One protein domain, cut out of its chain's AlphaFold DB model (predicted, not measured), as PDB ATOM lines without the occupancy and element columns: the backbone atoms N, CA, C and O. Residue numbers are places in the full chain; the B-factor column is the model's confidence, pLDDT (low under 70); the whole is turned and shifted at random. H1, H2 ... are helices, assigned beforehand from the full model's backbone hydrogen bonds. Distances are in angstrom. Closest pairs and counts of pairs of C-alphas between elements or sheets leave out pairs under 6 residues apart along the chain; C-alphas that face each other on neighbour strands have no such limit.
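This is residues 5 to 106 of the 108 residues of an uncharacterized protein of Bradyrhizobium sp. WSM1253 (UniProt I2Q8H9). One helix, H1, runs through the middle, and the other six are set round it. H2 folds back along residues 13 to 19 of H1 as a hairpin, H5, H6 and H7 pack on H1 too, H3 packs on H7, and H4 packs on H5 and H6; residues 22 to 27, at the turn of the hairpin, stick out. The printed part has 102 residues with seven named helices, H1 to H7 in chain order, and no named strand, an all-helix class. It is compact, with a radius of gyration of the C-alphas of 13.3 A and spans of 38 by 32 by 24 A.

Begin with H1, residues 5 to 19, the hub, which touches four helices. H2, residues 26 to 37, touches it with residues 32 to 36 alone and runs the opposite way at a shallow tilt of 23 degrees; look at the closest C-alphas, those of Ala 16 and Phe 32, 6.1 A apart. H3, residues 46 to 51, is close to H1 but not clearly touching, with the closest C-alphas, of Ala 13 and Ile 49, 7.0 A apart. H4, residues 57 to 69, is apart from H2 and from H3. H5, residues 77 to 83, touches H4, with the closest C-alphas, of Ala 67 and Val 77, 5.3 A apart. H5 also touches residues 5 to 11 of H1 alone, at a steep tilt of 59 degrees; the closest C-alphas, of Tyr 8 and Ala 82, are 4.7 A apart. H6, residues 85 to 91, touches residues 7 to 11 of H1 alone, closest at the C-alphas of Lys 7 and Phe 85, 6.2 A. H6 also touches H4, with residues 58 to 62 of H4 alone, closest at the C-alphas of Gly 59 and Leu 91, 6.3 A. H7, residues 94 to 104, touches H6 only at the corner, closest at the C-alphas of Ala 89 and Leu 95, 5.1 A. H7 touches H1 at a tilt of 35.0 degrees, only just steep, closest at the C-alphas of Leu 10 and Leu 95, 6.3 A. H7 touches H3, closest at the C-alphas of Ile 48 and Ala 98, 5.3 A. In each of the seven helices every O i to N i+4 pair is within hydrogen-bond range.

Find C-alpha 5 at (-28.765, 37.827, 46.083); from there H1 runs 21.0 A to C-alpha 19. H2 is 16.5 A long, H3 8.8 A, H4 18.6 A, H5 9.9 A and H6 10.0 A. H7 runs 15.3 A to C-alpha 104 at (-34.869, 36.780, 61.640).

The two C-alphas farthest apart are those of Pro 25 and Tyr 106, 39.6 A. The printed part has no cut, and no link is long. The mean pLDDT of the printed part is 92.5; look for values under 70 at residues 71 to 74 and residue 106.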
ATOM      1  N   GLY A   5     -29.566  39.046  46.022       84.25
ATOM      2  CA  GLY A   5     -28.765  37.827  46.083       84.25
ATOM      3  C   GLY A   5     -29.489  36.650  46.720       84.25
ATOM      4  O   GLY A   5     -29.702  35.623  46.083       84.25
ATOM      5  N   HIS A   6     -29.938  36.818  47.962       93.12
ATOM      6  CA  HIS A   6     -30.491  35.703  48.729       93.12
ATOM      7  C   HIS A   6     -31.779  35.141  48.120       93.12
ATOM      8  O   HIS A   6     -31.979  33.927  48.113       93.12
ATOM      9  N   LYS A   7     -32.636  35.996  47.549       95.25
ATOM     10  CA  LYS A   7     -33.885  35.551  46.913       95.25
ATOM     11  C   LYS A   7     -33.620  34.632  45.723       95.25
ATOM     12  O   LYS A   7     -34.187  33.540  45.668       95.25
ATOM     13  N   TYR A   8     -32.751  35.032  44.789       94.50
ATOM     14  CA  TYR A   8     -32.454  34.158  43.651       94.50
ATOM     15  C   TYR A   8     -31.683  32.908  44.093       94.50
ATOM     16  O   TYR A   8     -31.921  31.837  43.535       94.50
ATOM     17  N   THR A   9     -30.812  33.007  45.107       96.56
ATOM     18  CA  THR A   9     -30.068  31.853  45.637       96.56
ATOM     19  C   THR A   9     -31.011  30.773  46.158       96.56
ATOM     20  O   THR A   9     -30.844  29.609  45.806       96.56
ATOM     21  N   LEU A  10     -32.055  31.134  46.911       97.50
ATOM     22  CA  LEU A  10     -33.054  30.174  47.398       97.50
ATOM     23  C   LEU A  10     -33.807  29.480  46.243       97.50
ATOM     24  O   LEU A  10     -34.019  28.265  46.278       97.50
ATOM     25  N   VAL A  11     -34.154  30.216  45.179       97.31
ATOM     26  CA  VAL A  11     -34.767  29.633  43.967       97.31
ATOM     27  C   VAL A  11     -33.799  28.664  43.273       97.31
ATOM     28  O   VAL A  11     -34.192  27.554  42.899       97.31
ATOM     29  N   CYS A  12     -32.522  29.035  43.149       97.12
ATOM     30  CA  CYS A  12     -31.476  28.173  42.594       97.12
ATOM     31  C   CYS A  12     -31.246  26.916  43.447       97.12
ATOM     32  O   CYS A  12     -31.109  25.828  42.886       97.12
ATOM     33  N   ALA A  13     -31.277  27.025  44.778       98.25
ATOM     34  CA  ALA A  13     -31.172  25.885  45.685       98.25
ATOM     35  C   ALA A  13     -32.320  24.889  45.460       98.25
ATOM     36  O   ALA A  13     -32.091  23.685  45.328       98.25
ATOM     37  N   SER A  14     -33.553  25.388  45.332       98.50
ATOM     38  CA  SER A  14     -34.726  24.559  45.031       98.50
ATOM     39  C   SER A  14     -34.596  23.840  43.681       98.50
ATOM     40  O   SER A  14     -34.906  22.648  43.568       98.50
ATOM     41  N   LEU A  15     -34.064  24.525  42.662       97.62
ATOM     42  CA  LEU A  15     -33.804  23.943  41.344       97.62
ATOM     43  C   LEU A  15     -32.700  22.870  41.382       97.62
ATOM     44  O   LEU A  15     -32.881  21.789  40.821       97.62
ATOM     45  N   ALA A  16     -31.583  23.127  42.063       97.88
ATOM     46  CA  ALA A  16     -30.498  22.158  42.222       97.88
ATOM     47  C   ALA A  16     -30.976  20.901  42.970       97.88
ATOM     48  O   ALA A  16     -30.724  19.774  42.539       97.88
ATOM     49  N   LYS A  17     -31.770  21.071  44.034       98.38
ATOM     50  CA  LYS A  17     -32.389  19.952  44.762       98.38
ATOM     51  C   LYS A  17     -33.371  19.152  43.909       98.38
ATOM     52  O   LYS A  17     -33.439  17.933  44.054       98.38
ATOM     53  N   ARG A  18     -34.105  19.801  42.999       97.38
ATOM     54  CA  ARG A  18     -34.934  19.101  42.003       97.38
ATOM     55  C   ARG A  18     -34.075  18.264  41.065       97.38
ATOM     56  O   ARG A  18     -34.421  17.112  40.815       97.38
ATOM     57  N   ALA A  19     -32.970  18.812  40.558       96.75
ATOM     58  CA  ALA A  19     -32.063  18.062  39.693       96.75
ATOM     59  C   ALA A  19     -31.583  16.781  40.395       96.75
ATOM     60  O   ALA A  19     -31.713  15.701  39.828       96.75
ATOM     61  N   LEU A  20     -31.172  16.876  41.664       97.62
ATOM     62  CA  LEU A  20     -30.706  15.750  42.490       97.62
ATOM     63  C   LEU A  20     -31.732  14.621  42.720       97.62
ATOM     64  O   LEU A  20     -31.338  13.540  43.173       97.62
ATOM     65  N   LYS A  21     -33.024  14.844  42.434       96.31
ATOM     66  CA  LYS A  21     -34.070  13.802  42.473       96.31
ATOM     67  C   LYS A  21     -34.070  12.899  41.242       96.31
ATOM     68  O   LYS A  21     -34.704  11.850  41.276       96.31
ATOM     69  N   ARG A  22     -33.398  13.302  40.165       94.62
ATOM     70  CA  ARG A  22     -33.281  12.512  38.937       94.62
ATOM     71  C   ARG A  22     -32.077  11.584  39.015       94.62
ATOM     72  O   ARG A  22     -31.098  11.875  39.706       94.62
ATOM     73  N   GLU A  23     -32.151  10.487  38.276       96.38
ATOM     74  CA  GLU A  23     -30.992   9.637  38.042       96.38
ATOM     75  C   GLU A  23     -29.944  10.408  37.228       96.38
ATOM     76  O   GLU A  23     -30.272  11.099  36.260       96.38
ATOM     77  N   MET A  24     -28.689  10.348  37.669       97.38
ATOM     78  CA  MET A  24     -27.568  11.029  37.030       97.38
ATOM     79  C   MET A  24     -26.238  10.366  37.410       97.38
ATOM     80  O   MET A  24     -26.158   9.728  38.466       97.38
ATOM     81  N   PRO A  25     -25.172  10.560  36.613       98.12
ATOM     82  CA  PRO A  25     -23.833  10.104  36.968       98.12
ATOM     83  C   PRO A  25     -23.344  10.698  38.295       98.12
ATOM     84  O   PRO A  25     -23.634  11.851  38.619       98.12
ATOM     85  N   ALA A  26     -22.529   9.940  39.034       97.94
ATOM     86  CA  ALA A  26     -22.005  10.363  40.337       97.94
ATOM     87  C   ALA A  26     -21.218  11.685  40.273       97.94
ATOM     88  O   ALA A  26     -21.380  12.531  41.148       97.94
ATOM     89  N   ALA A  27     -20.427  11.896  39.216       97.56
ATOM     90  CA  ALA A  27     -19.679  13.139  39.014       97.56
ATOM     91  C   ALA A  27     -20.612  14.358  38.890       97.56
ATOM     92  O   ALA A  27     -20.437  15.347  39.594       97.56
ATOM     93  N   MET A  28     -21.668  14.246  38.081       97.25
ATOM     94  CA  MET A  28     -22.677  15.301  37.936       97.25
ATOM     95  C   MET A  28     -23.442  15.533  39.245       97.25
ATOM     96  O   MET A  28     -23.711  16.670  39.625       97.25
ATOM     97  N   ARG A  29     -23.761  14.461  39.982       97.81
ATOM     98  CA  ARG A  29     -24.383  14.572  41.308       97.81
ATOM     99  C   ARG A  29     -23.506  15.368  42.272       97.81
ATOM    100  O   ARG A  29     -24.023  16.223  42.987       97.81
ATOM    101  N   LEU A  30     -22.200  15.103  42.270       97.94
ATOM    102  CA  LEU A  30     -21.230  15.815  43.097       97.94
ATOM    103  C   LEU A  30     -21.153  17.302  42.727       97.94
ATOM    104  O   LEU A  30     -21.106  18.139  43.622       97.94
ATOM    105  N   GLU A  31     -21.225  17.657  41.443       97.44
ATOM    106  CA  GLU A  31     -21.274  19.062  41.012       97.44
ATOM    107  C   GLU A  31     -22.481  19.811  41.595       97.44
ATOM    108  O   GLU A  31     -22.324  20.926  42.095       97.44
ATOM    109  N   PHE A  32     -23.670  19.199  41.603       97.06
ATOM    110  CA  PHE A  32     -24.861  19.805  42.210       97.06
ATOM    111  C   PHE A  32     -24.760  19.929  43.734       97.06
ATOM    112  O   PHE A  32     -25.204  20.934  44.289       97.06
ATOM    113  N   LEU A  33     -24.180  18.936  44.413       96.88
ATOM    114  CA  LEU A  33     -23.948  18.998  45.860       96.88
ATOM    115  C   LEU A  33     -22.954  20.115  46.208       96.88
ATOM    116  O   LEU A  33     -23.271  20.975  47.023       96.88
ATOM    117  N   ASN A  34     -21.829  20.187  45.495       96.81
ATOM    118  CA  ASN A  34     -20.848  21.264  45.642       96.81
ATOM    119  C   ASN A  34     -21.454  22.638  45.320       96.81
ATOM    120  O   ASN A  34     -21.062  23.652  45.896       96.81
ATOM    121  N   HIS A  35     -22.398  22.705  44.376       95.44
ATOM    122  CA  HIS A  35     -23.102  23.945  44.077       95.44
ATOM    123  C   HIS A  35     -23.972  24.400  45.253       95.44
ATOM    124  O   HIS A  35     -23.944  25.584  45.573       95.44
ATOM    125  N   LEU A  36     -24.685  23.483  45.920       96.75
ATOM    126  CA  LEU A  36     -25.459  23.789  47.128       96.75
ATOM    127  C   LEU A  36     -24.566  24.241  48.289       96.75
ATOM    128  O   LEU A  36     -24.921  25.193  48.977       96.75
ATOM    129  N   GLU A  37     -23.400  23.622  48.480       95.69
ATOM    130  CA  GLU A  37     -22.437  24.047  49.510       95.69
ATOM    131  C   GLU A  37     -21.947  25.483  49.283       95.69
ATOM    132  O   GLU A  37     -21.841  26.265  50.223       95.69
ATOM    133  N   LYS A  38     -21.724  25.876  48.023       95.12
ATOM    134  CA  LYS A  38     -21.304  27.239  47.653       95.12
ATOM    135  C   LYS A  38     -22.399  28.300  47.799       95.12
ATOM    136  O   LYS A  38     -22.097  29.480  47.654       95.12
ATOM    137  N   MET A  39     -23.653  27.907  48.030       94.94
ATOM    138  CA  MET A  39     -24.754  28.844  48.287       94.94
ATOM    139  C   MET A  39     -24.815  29.304  49.744       94.94
ATOM    140  O   MET A  39     -25.630  30.170  50.059       94.94
ATOM    141  N   VAL A  40     -24.001  28.707  50.619       93.94
ATOM    142  CA  VAL A  40     -23.976  29.035  52.040       93.94
ATOM    143  C   VAL A  40     -23.157  30.298  52.287       93.94
ATOM    144  O   VAL A  40     -22.039  30.431  51.792       93.94
ATOM    145  N   ASP A  41     -23.697  31.210  53.091       90.88
ATOM    146  CA  ASP A  41     -23.003  32.412  53.558       90.88
ATOM    147  C   ASP A  41     -23.408  32.775  55.002       90.88
ATOM    148  O   ASP A  41     -23.992  31.966  55.727       90.88
ATOM    149  N   GLY A  42     -23.059  33.984  55.460       88.25
ATOM    150  CA  GLY A  42     -23.387  34.446  56.813       88.25
ATOM    151  C   GLY A  42     -24.893  34.583  57.094       88.25
ATOM    152  O   GLY A  42     -25.291  34.526  58.257       88.25
ATOM    153  N   SER A  43     -25.723  34.751  56.058       88.69
ATOM    154  CA  SER A  43     -27.190  34.791  56.138       88.69
ATOM    155  C   SER A  43     -27.809  33.432  55.820       88.69
ATOM    156  O   SER A  43     -28.615  32.923  56.593       88.69
ATOM    157  N   LEU A  44     -27.472  32.861  54.663       93.31
ATOM    158  CA  LEU A  44     -28.000  31.604  54.153       93.31
ATOM    159  C   LEU A  44     -27.158  30.452  54.691       93.31
ATOM    160  O   LEU A  44     -26.309  29.914  53.995       93.31
ATOM    161  N   THR A  45     -27.376  30.069  55.945       94.88
ATOM    162  CA  THR A  45     -26.628  28.961  56.551       94.88
ATOM    163  C   THR A  45     -26.994  27.609  55.928       94.88
ATOM    164  O   THR A  45     -28.000  27.471  55.222       94.88
ATOM    165  N   THR A  46     -26.216  26.570  56.237       95.62
ATOM    166  CA  THR A  46     -26.519  25.187  55.841       95.62
ATOM    167  C   THR A  46     -27.929  24.765  56.258       95.62
ATOM    168  O   THR A  46     -28.633  24.126  55.479       95.62
ATOM    169  N   GLU A  47     -28.379  25.160  57.451       96.12
ATOM    170  CA  GLU A  47     -29.717  24.854  57.967       96.12
ATOM    171  C   GLU A  47     -30.801  25.525  57.120       96.12
ATOM    172  O   GLU A  47     -31.777  24.880  56.741       96.12
ATOM    173  N   ILE A  48     -30.606  26.792  56.749       96.31
ATOM    174  CA  ILE A  48     -31.541  27.538  55.898       96.31
ATOM    175  C   ILE A  48     -31.598  26.925  54.498       96.31
ATOM    176  O   ILE A  48     -32.685  26.686  53.968       96.31
ATOM    177  N   ILE A  49     -30.444  26.603  53.905       97.19
ATOM    178  CA  ILE A  49     -30.404  25.911  52.616       97.19
ATOM    179  C   ILE A  49     -31.086  24.548  52.730       97.19
ATOM    180  O   ILE A  49     -31.818  24.167  51.818       97.19
ATOM    181  N   ALA A  50     -30.924  23.815  53.836       96.75
ATOM    182  CA  ALA A  50     -31.584  22.532  54.066       96.75
ATOM    183  C   ALA A  50     -33.119  22.649  54.102       96.75
ATOM    184  O   ALA A  50     -33.777  21.777  53.531       96.75
ATOM    185  N   MET A  51     -33.675  23.739  54.652       97.62
ATOM    186  CA  MET A  51     -35.125  24.000  54.687       97.62
ATOM    187  C   MET A  51     -35.765  24.086  53.298       97.62
ATOM    188  O   MET A  51     -36.952  23.793  53.164       97.62
ATOM    189  N   VAL A  52     -35.007  24.487  52.272       98.31
ATOM    190  CA  VAL A  52     -35.526  24.639  50.906       98.31
ATOM    191  C   VAL A  52     -35.910  23.281  50.320       98.31
ATOM    192  O   VAL A  52     -35.075  22.394  50.159       98.31
ATOM    193  N   GLU A  53     -37.162  23.116  49.925       98.38
ATOM    194  CA  GLU A  53     -37.648  21.912  49.256       98.38
ATOM    195  C   GLU A  53     -37.300  21.926  47.751       98.38
ATOM    196  O   GLU A  53     -37.167  23.001  47.146       98.38
ATOM    197  N   PRO A  54     -37.146  20.750  47.110       98.38
ATOM    198  CA  PRO A  54     -36.964  20.651  45.663       98.38
ATOM    199  C   PRO A  54     -38.102  21.322  44.880       98.38
ATOM    200  O   PRO A  54     -39.267  21.198  45.242       98.38
ATOM    201  N   MET A  55     -37.769  21.975  43.771       97.94
ATOM    202  CA  MET A  55     -38.741  22.624  42.887       97.94
ATOM    203  C   MET A  55     -39.707  21.606  42.244       97.94
ATOM    204  O   MET A  55     -39.277  20.559  41.744       97.94
ATOM    205  N   ASP A  56     -41.002  21.931  42.199       96.06
ATOM    206  CA  ASP A  56     -42.027  21.122  41.524       96.06
ATOM    207  C   ASP A  56     -42.100  21.417  40.008       96.06
ATOM    208  O   ASP A  56     -41.324  22.205  39.455       96.06
ATOM    209  N   ASP A  57     -42.998  20.733  39.297       96.62
ATOM    210  CA  ASP A  57     -43.135  20.883  37.842       96.62
ATOM    211  C   ASP A  57     -43.666  22.266  37.444       96.62
ATOM    212  O   ASP A  57     -43.250  22.820  36.424       96.62
ATOM    213  N   ARG A  58     -44.526  22.861  38.278       95.81
ATOM    214  CA  ARG A  58     -45.068  24.210  38.062       95.81
ATOM    215  C   ARG A  58     -43.980  25.264  38.239       95.81
ATOM    216  O   ARG A  58     -43.847  26.154  37.404       95.81
ATOM    217  N   GLY A  59     -43.147  25.120  39.269       94.50
ATOM    218  CA  GLY A  59     -41.964  25.945  39.482       94.50
ATOM    219  C   GLY A  59     -40.967  25.822  38.331       94.50
ATOM    220  O   GLY A  59     -40.409  26.830  37.901       94.50
ATOM    221  N   LEU A  60     -40.787  24.623  37.763       94.75
ATOM    222  CA  LEU A  60     -39.919  24.431  36.595       94.75
ATOM    223  C   LEU A  60     -40.476  25.108  35.330       94.75
ATOM    224  O   LEU A  60     -39.708  25.687  34.551       94.75
ATOM    225  N   ALA A  61     -41.794  25.058  35.125       94.44
ATOM    226  CA  ALA A  61     -42.453  25.782  34.042       94.44
ATOM    227  C   ALA A  61     -42.260  27.297  34.212       94.44
ATOM    228  O   ALA A  61     -41.776  27.957  33.294       94.44
ATOM    229  N   LEU A  62     -42.495  27.825  35.418       91.81
ATOM    230  CA  LEU A  62     -42.269  29.238  35.733       91.81
ATOM    231  C   LEU A  62     -40.806  29.649  35.532       91.81
ATOM    232  O   LEU A  62     -40.529  30.704  34.969       91.81
ATOM    233  N   ARG A  63     -39.855  28.800  35.931       92.75
ATOM    234  CA  ARG A  63     -38.427  29.021  35.681       92.75
ATOM    235  C   ARG A  63     -38.125  29.127  34.188       92.75
ATOM    236  O   ARG A  63     -37.287  29.932  33.787       92.75
ATOM    237  N   SER A  64     -38.773  28.301  33.370       91.44
ATOM    238  CA  SER A  64     -38.614  28.342  31.914       91.44
ATOM    239  C   SER A  64     -39.159  29.645  31.331       91.44
ATOM    240  O   SER A  64     -38.497  30.234  30.482       91.44
ATOM    241  N   GLU A  65     -40.292  30.145  31.832       89.88
ATOM    242  CA  GLU A  65     -40.804  31.468  31.449       89.88
ATOM    243  C   GLU A  65     -39.877  32.598  31.907       89.88
ATOM    244  O   GLU A  65     -39.516  33.467  31.117       89.88
ATOM    245  N   ALA A  66     -39.401  32.554  33.152       88.50
ATOM    246  CA  ALA A  66     -38.442  33.523  33.673       88.50
ATOM    247  C   ALA A  66     -37.150  33.559  32.839       88.50
ATOM    248  O   ALA A  66     -36.605  34.631  32.599       88.50
ATOM    249  N   ALA A  67     -36.689  32.408  32.340       86.06
ATOM    250  CA  ALA A  67     -35.540  32.327  31.441       86.06
ATOM    251  C   ALA A  67     -35.803  32.926  30.046       86.06
ATOM    252  O   ALA A  67     -34.848  33.324  29.387       86.06
ATOM    253  N   ARG A  68     -37.062  33.005  29.592       85.62
ATOM    254  CA  ARG A  68     -37.435  33.721  28.355       85.62
ATOM    255  C   ARG A  68     -37.528  35.229  28.570       85.62
ATOM    256  O   ARG A  68     -37.217  35.983  27.656       85.62
ATOM    257  N   LEU A  69     -37.960  35.650  29.760       80.31
ATOM    258  CA  LEU A  69     -38.072  37.060  30.146       80.31
ATOM    259  C   LEU A  69     -36.712  37.685  30.484       80.31
ATOM    260  O   LEU A  69     -36.489  38.862  30.215       80.31
ATOM    261  N   GLY A  70     -35.808  36.901  31.074       75.31
ATOM    262  CA  GLY A  70     -34.431  37.303  31.319       75.31
ATOM    263  C   GLY A  70     -33.640  37.297  30.015       75.31
ATOM    264  O   GLY A  70     -33.177  36.247  29.571       75.31
ATOM    265  N   TYR A  71     -33.481  38.459  29.385       59.22
ATOM    266  CA  TYR A  71     -32.633  38.595  28.200       59.22
ATOM    267  C   TYR A  71     -31.150  38.440  28.575       59.22
ATOM    268  O   TYR A  71     -30.774  38.545  29.741       59.22
ATOM    269  N   ARG A  72     -30.283  38.195  27.579       57.09
ATOM    270  CA  ARG A  72     -28.812  38.257  27.718       57.09
ATOM    271  C   ARG A  72     -28.381  39.689  28.103       57.09
ATOM    272  O   ARG A  72     -27.905  40.433  27.254       57.09
ATOM    273  N   GLY A  73     -28.615  40.091  29.350       65.75
ATOM    274  CA  GLY A  73     -28.478  41.460  29.839       65.75
ATOM    275  C   GLY A  73     -29.307  41.700  31.103       65.75
ATOM    276  O   GLY A  73     -29.435  40.806  31.935       65.75
ATOM    277  N   SER A  74     -29.852  42.912  31.240       63.28
ATOM    278  CA  SER A  74     -30.732  43.302  32.346       63.28
ATOM    279  C   SER A  74     -32.199  43.383  31.884       63.28
ATOM    280  O   SER A  74     -32.452  44.004  30.847       63.28
ATOM    281  N   PRO A  75     -33.159  42.802  32.630       71.75
ATOM    282  CA  PRO A  75     -32.930  41.945  33.793       71.75
ATOM    283  C   PRO A  75     -32.350  40.586  33.371       71.75
ATOM    284  O   PRO A  75     -32.796  39.986  32.392       71.75
ATOM    285  N   SER A  76     -31.373  40.087  34.130       87.56
ATOM    286  CA  SER A  76     -30.900  38.710  33.995       87.56
ATOM    287  C   SER A  76     -31.961  37.745  34.523       87.56
ATOM    288  O   SER A  76     -32.867  38.125  35.267       87.56
ATOM    289  N   VAL A  77     -31.840  36.456  34.204       88.56
ATOM    290  CA  VAL A  77     -32.752  35.444  34.763       88.56
ATOM    291  C   VAL A  77     -32.738  35.426  36.302       88.56
ATOM    292  O   VAL A  77     -33.770  35.187  36.925       88.56
ATOM    293  N   PHE A  78     -31.597  35.737  36.926       90.88
ATOM    294  CA  PHE A  78     -31.479  35.821  38.383       90.88
ATOM    295  C   PHE A  78     -32.194  37.051  38.943       90.88
ATOM    296  O   PHE A  78     -32.841  36.954  39.986       90.88
ATOM    297  N   ASP A  79     -32.163  38.174  38.218       90.88
ATOM    298  CA  ASP A  79     -32.952  39.355  38.577       90.88
ATOM    299  C   ASP A  79     -34.445  39.035  38.531       90.88
ATOM    300  O   ASP A  79     -35.177  39.397  39.449       90.88
ATOM    301  N   VAL A  80     -34.896  38.285  37.518       91.69
ATOM    302  CA  VAL A  80     -36.294  37.840  37.433       91.69
ATOM    303  C   VAL A  80     -36.656  36.931  38.611       91.69
ATOM    304  O   VAL A  80     -37.698  37.144  39.229       91.69
ATOM    305  N   TYR A  81     -35.807  35.962  38.977       93.94
ATOM    306  CA  TYR A  81     -36.053  35.115  40.153       93.94
ATOM    307  C   TYR A  81     -36.178  35.937  41.439       93.94
ATOM    308  O   TYR A  81     -37.065  35.675  42.246       93.94
ATOM    309  N   ALA A  82     -35.317  36.938  41.628       93.69
ATOM    310  CA  ALA A  82     -35.352  37.778  42.817       93.69
ATOM    311  C   ALA A  82     -36.564  38.727  42.841       93.69
ATOM    312  O   ALA A  82     -37.192  38.896  43.888       93.69
ATOM    313  N   GLN A  83     -36.910  39.331  41.698       92.50
ATOM    314  CA  GLN A  83     -38.051  40.245  41.558       92.50
ATOM    315  C   GLN A  83     -39.399  39.528  41.664       92.50
ATOM    316  O   GLN A  83     -40.369  40.135  42.110       92.50
ATOM    317  N   LYS A  84     -39.467  38.259  41.243       93.12
ATOM    318  CA  LYS A  84     -40.674  37.415  41.266       93.12
ATOM    319  C   LYS A  84     -40.598  36.307  42.314       93.12
ATOM    320  O   LYS A  84     -41.226  35.259  42.167       93.12
ATOM    321  N   PHE A  85     -39.794  36.518  43.355       95.69
ATOM    322  CA  PHE A  85     -39.569  35.531  44.408       95.69
ATOM    323  C   PHE A  85     -40.869  35.100  45.092       95.69
ATOM    324  O   PHE A  85     -41.042  33.922  45.374       95.69
ATOM    325  N   ASP A  86     -41.789  36.035  45.306       95.88
ATOM    326  CA  ASP A  86     -43.128  35.805  45.850       95.88
ATOM    327  C   ASP A  86     -43.919  34.765  45.042       95.88
ATOM    328  O   ASP A  86     -44.544  33.875  45.618       95.88
ATOM    329  N   VAL A  87     -43.825  34.804  43.711       95.44
ATOM    330  CA  VAL A  87     -44.478  33.825  42.831       95.44
ATOM    331  C   VAL A  87     -43.852  32.437  42.996       95.44
ATOM    332  O   VAL A  87     -44.567  31.441  43.103       95.44
ATOM    333  N   PHE A  88     -42.518  32.353  43.063       96.31
ATOM    334  CA  PHE A  88     -41.835  31.085  43.343       96.31
ATOM    335  C   PHE A  88     -42.181  30.554  44.739       96.31
ATOM    336  O   PHE A  88     -42.429  29.360  44.893       96.31
ATOM    337  N   ALA A  89     -42.237  31.427  45.743       97.12
ATOM    338  CA  ALA A  89     -42.561  31.079  47.118       97.12
ATOM    339  C   ALA A  89     -44.018  30.629  47.290       97.12
ATOM    340  O   ALA A  89     -44.288  29.726  48.077       97.12
ATOM    341  N   ALA A  90     -44.950  31.174  46.504       96.88
ATOM    342  CA  ALA A  90     -46.329  30.692  46.463       96.88
ATOM    343  C   ALA A  90     -46.428  29.246  45.938       96.88
ATOM    344  O   ALA A  90     -47.275  28.479  46.394       96.88
ATOM    345  N   LEU A  91     -45.554  28.856  45.000       96.38
ATOM    346  CA  LEU A  91     -45.485  27.486  44.474       96.38
ATOM    347  C   LEU A  91     -44.675  26.542  45.371       96.38
ATOM    348  O   LEU A  91     -44.963  25.348  45.425       96.38
ATOM    349  N   ASN A  92     -43.672  27.071  46.070       97.75
ATOM    350  CA  ASN A  92     -42.836  26.335  47.004       97.75
ATOM    351  C   ASN A  92     -42.696  27.113  48.329       97.75
ATOM    352  O   ASN A  92     -41.730  27.863  48.504       97.75
ATOM    353  N   PRO A  93     -43.618  26.905  49.292       97.88
ATOM    354  CA  PRO A  93     -43.649  27.656  50.551       97.88
ATOM    355  C   PRO A  93     -42.387  27.531  51.409       97.88
ATOM    356  O   PRO A  93     -42.139  28.372  52.273       97.88
ATOM    357  N   SER A  94     -41.563  26.504  51.178       98.31
ATOM    358  CA  SER A  94     -40.267  26.372  51.845       98.31
ATOM    359  C   SER A  94     -39.316  27.534  51.546       98.31
ATOM    360  O   SER A  94     -38.494  27.869  52.395       98.31
ATOM    361  N   LEU A  95     -39.462  28.186  50.386       97.81
ATOM    362  CA  LEU A  95     -38.673  29.358  50.017       97.81
ATOM    363  C   LEU A  95     -38.970  30.530  50.949       97.81
ATOM    364  O   LEU A  95     -38.034  31.155  51.439       97.81
ATOM    365  N   GLN A  96     -40.251  30.791  51.237       97.56
ATOM    366  CA  GLN A  96     -40.625  31.851  52.173       97.56
ATOM    367  C   GLN A  96     -40.138  31.522  53.584       97.56
ATOM    368  O   GLN A  96     -39.496  32.356  54.208       97.56
ATOM    369  N   ARG A  97     -40.329  30.279  54.051       97.38
ATOM    370  CA  ARG A  97     -39.839  29.856  55.376       97.38
ATOM    371  C   ARG A  97     -38.324  30.017  55.520       97.38
ATOM    372  O   ARG A  97     -37.855  30.466  56.560       97.38
ATOM    373  N   ALA A  98     -37.560  29.646  54.491       96.75
ATOM    374  CA  ALA A  98     -36.109  29.809  54.474       96.75
ATOM    375  C   ALA A  98     -35.705  31.292  54.439       96.75
ATOM    376  O   ALA A  98     -34.777  31.690  55.140       96.75
ATOM    377  N   TYR A  99     -36.420  32.115  53.664       95.62
ATOM    378  CA  TYR A  99     -36.212  33.563  53.616       95.62
ATOM    379  C   TYR A  99     -36.441  34.206  54.989       95.62
ATOM    380  O   TYR A  99     -35.568  34.929  55.466       95.62
ATOM    381  N   ASP A 100     -37.559  33.885  55.641       94.56
ATOM    382  CA  ASP A 100     -37.931  34.424  56.952       94.56
ATOM    383  C   ASP A 100     -36.921  34.006  58.034       94.56
ATOM    384  O   ASP A 100     -36.474  34.831  58.836       94.56
ATOM    385  N   ALA A 101     -36.493  32.738  58.017       93.62
ATOM    386  CA  ALA A 101     -35.468  32.223  58.922       93.62
ATOM    387  C   ALA A 101     -34.113  32.922  58.727       93.62
ATOM    388  O   ALA A 101     -33.413  33.194  59.702       93.62
ATOM    389  N   ALA A 102     -33.750  33.247  57.485       92.06
ATOM    390  CA  ALA A 102     -32.533  33.992  57.182       92.06
ATOM    391  C   ALA A 102     -32.613  35.457  57.637       92.06
ATOM    392  O   ALA A 102     -31.621  36.002  58.120       92.06
ATOM    393  N   THR A 103     -33.781  36.102  57.523       88.44
ATOM    394  CA  THR A 103     -33.976  37.493  57.965       88.44
ATOM    395  C   THR A 103     -34.049  37.642  59.479       88.44
ATOM    396  O   THR A 103     -33.476  38.593  60.001       88.44
ATOM    397  N   ALA A 104     -34.685  36.705  60.187       85.25
ATOM    398  CA  ALA A 104     -34.869  36.780  61.640       85.25
ATOM    399  C   ALA A 104     -33.537  36.823  62.413       85.25
ATOM    400  O   ALA A 104     -33.457  37.379  63.503       85.25
ATOM    401  N   ARG A 105     -32.458  36.291  61.825       70.88
ATOM    402  CA  ARG A 105     -31.105  36.325  62.406       70.88
ATOM    403  C   ARG A 105     -30.496  37.733  62.491       70.88
ATOM    404  O   ARG A 105     -29.470  37.887  63.141       70.88
ATOM    405  N   TYR A 106     -31.098  38.729  61.838       61.81
ATOM    406  CA  TYR A 106     -30.650  40.127  61.836       61.81
ATOM    407  C   TYR A 106     -31.460  41.042  62.764       61.81
ATOM    408  O   TYR A 106     -31.135  42.222  62.863       61.81
TER     409      TYR A 106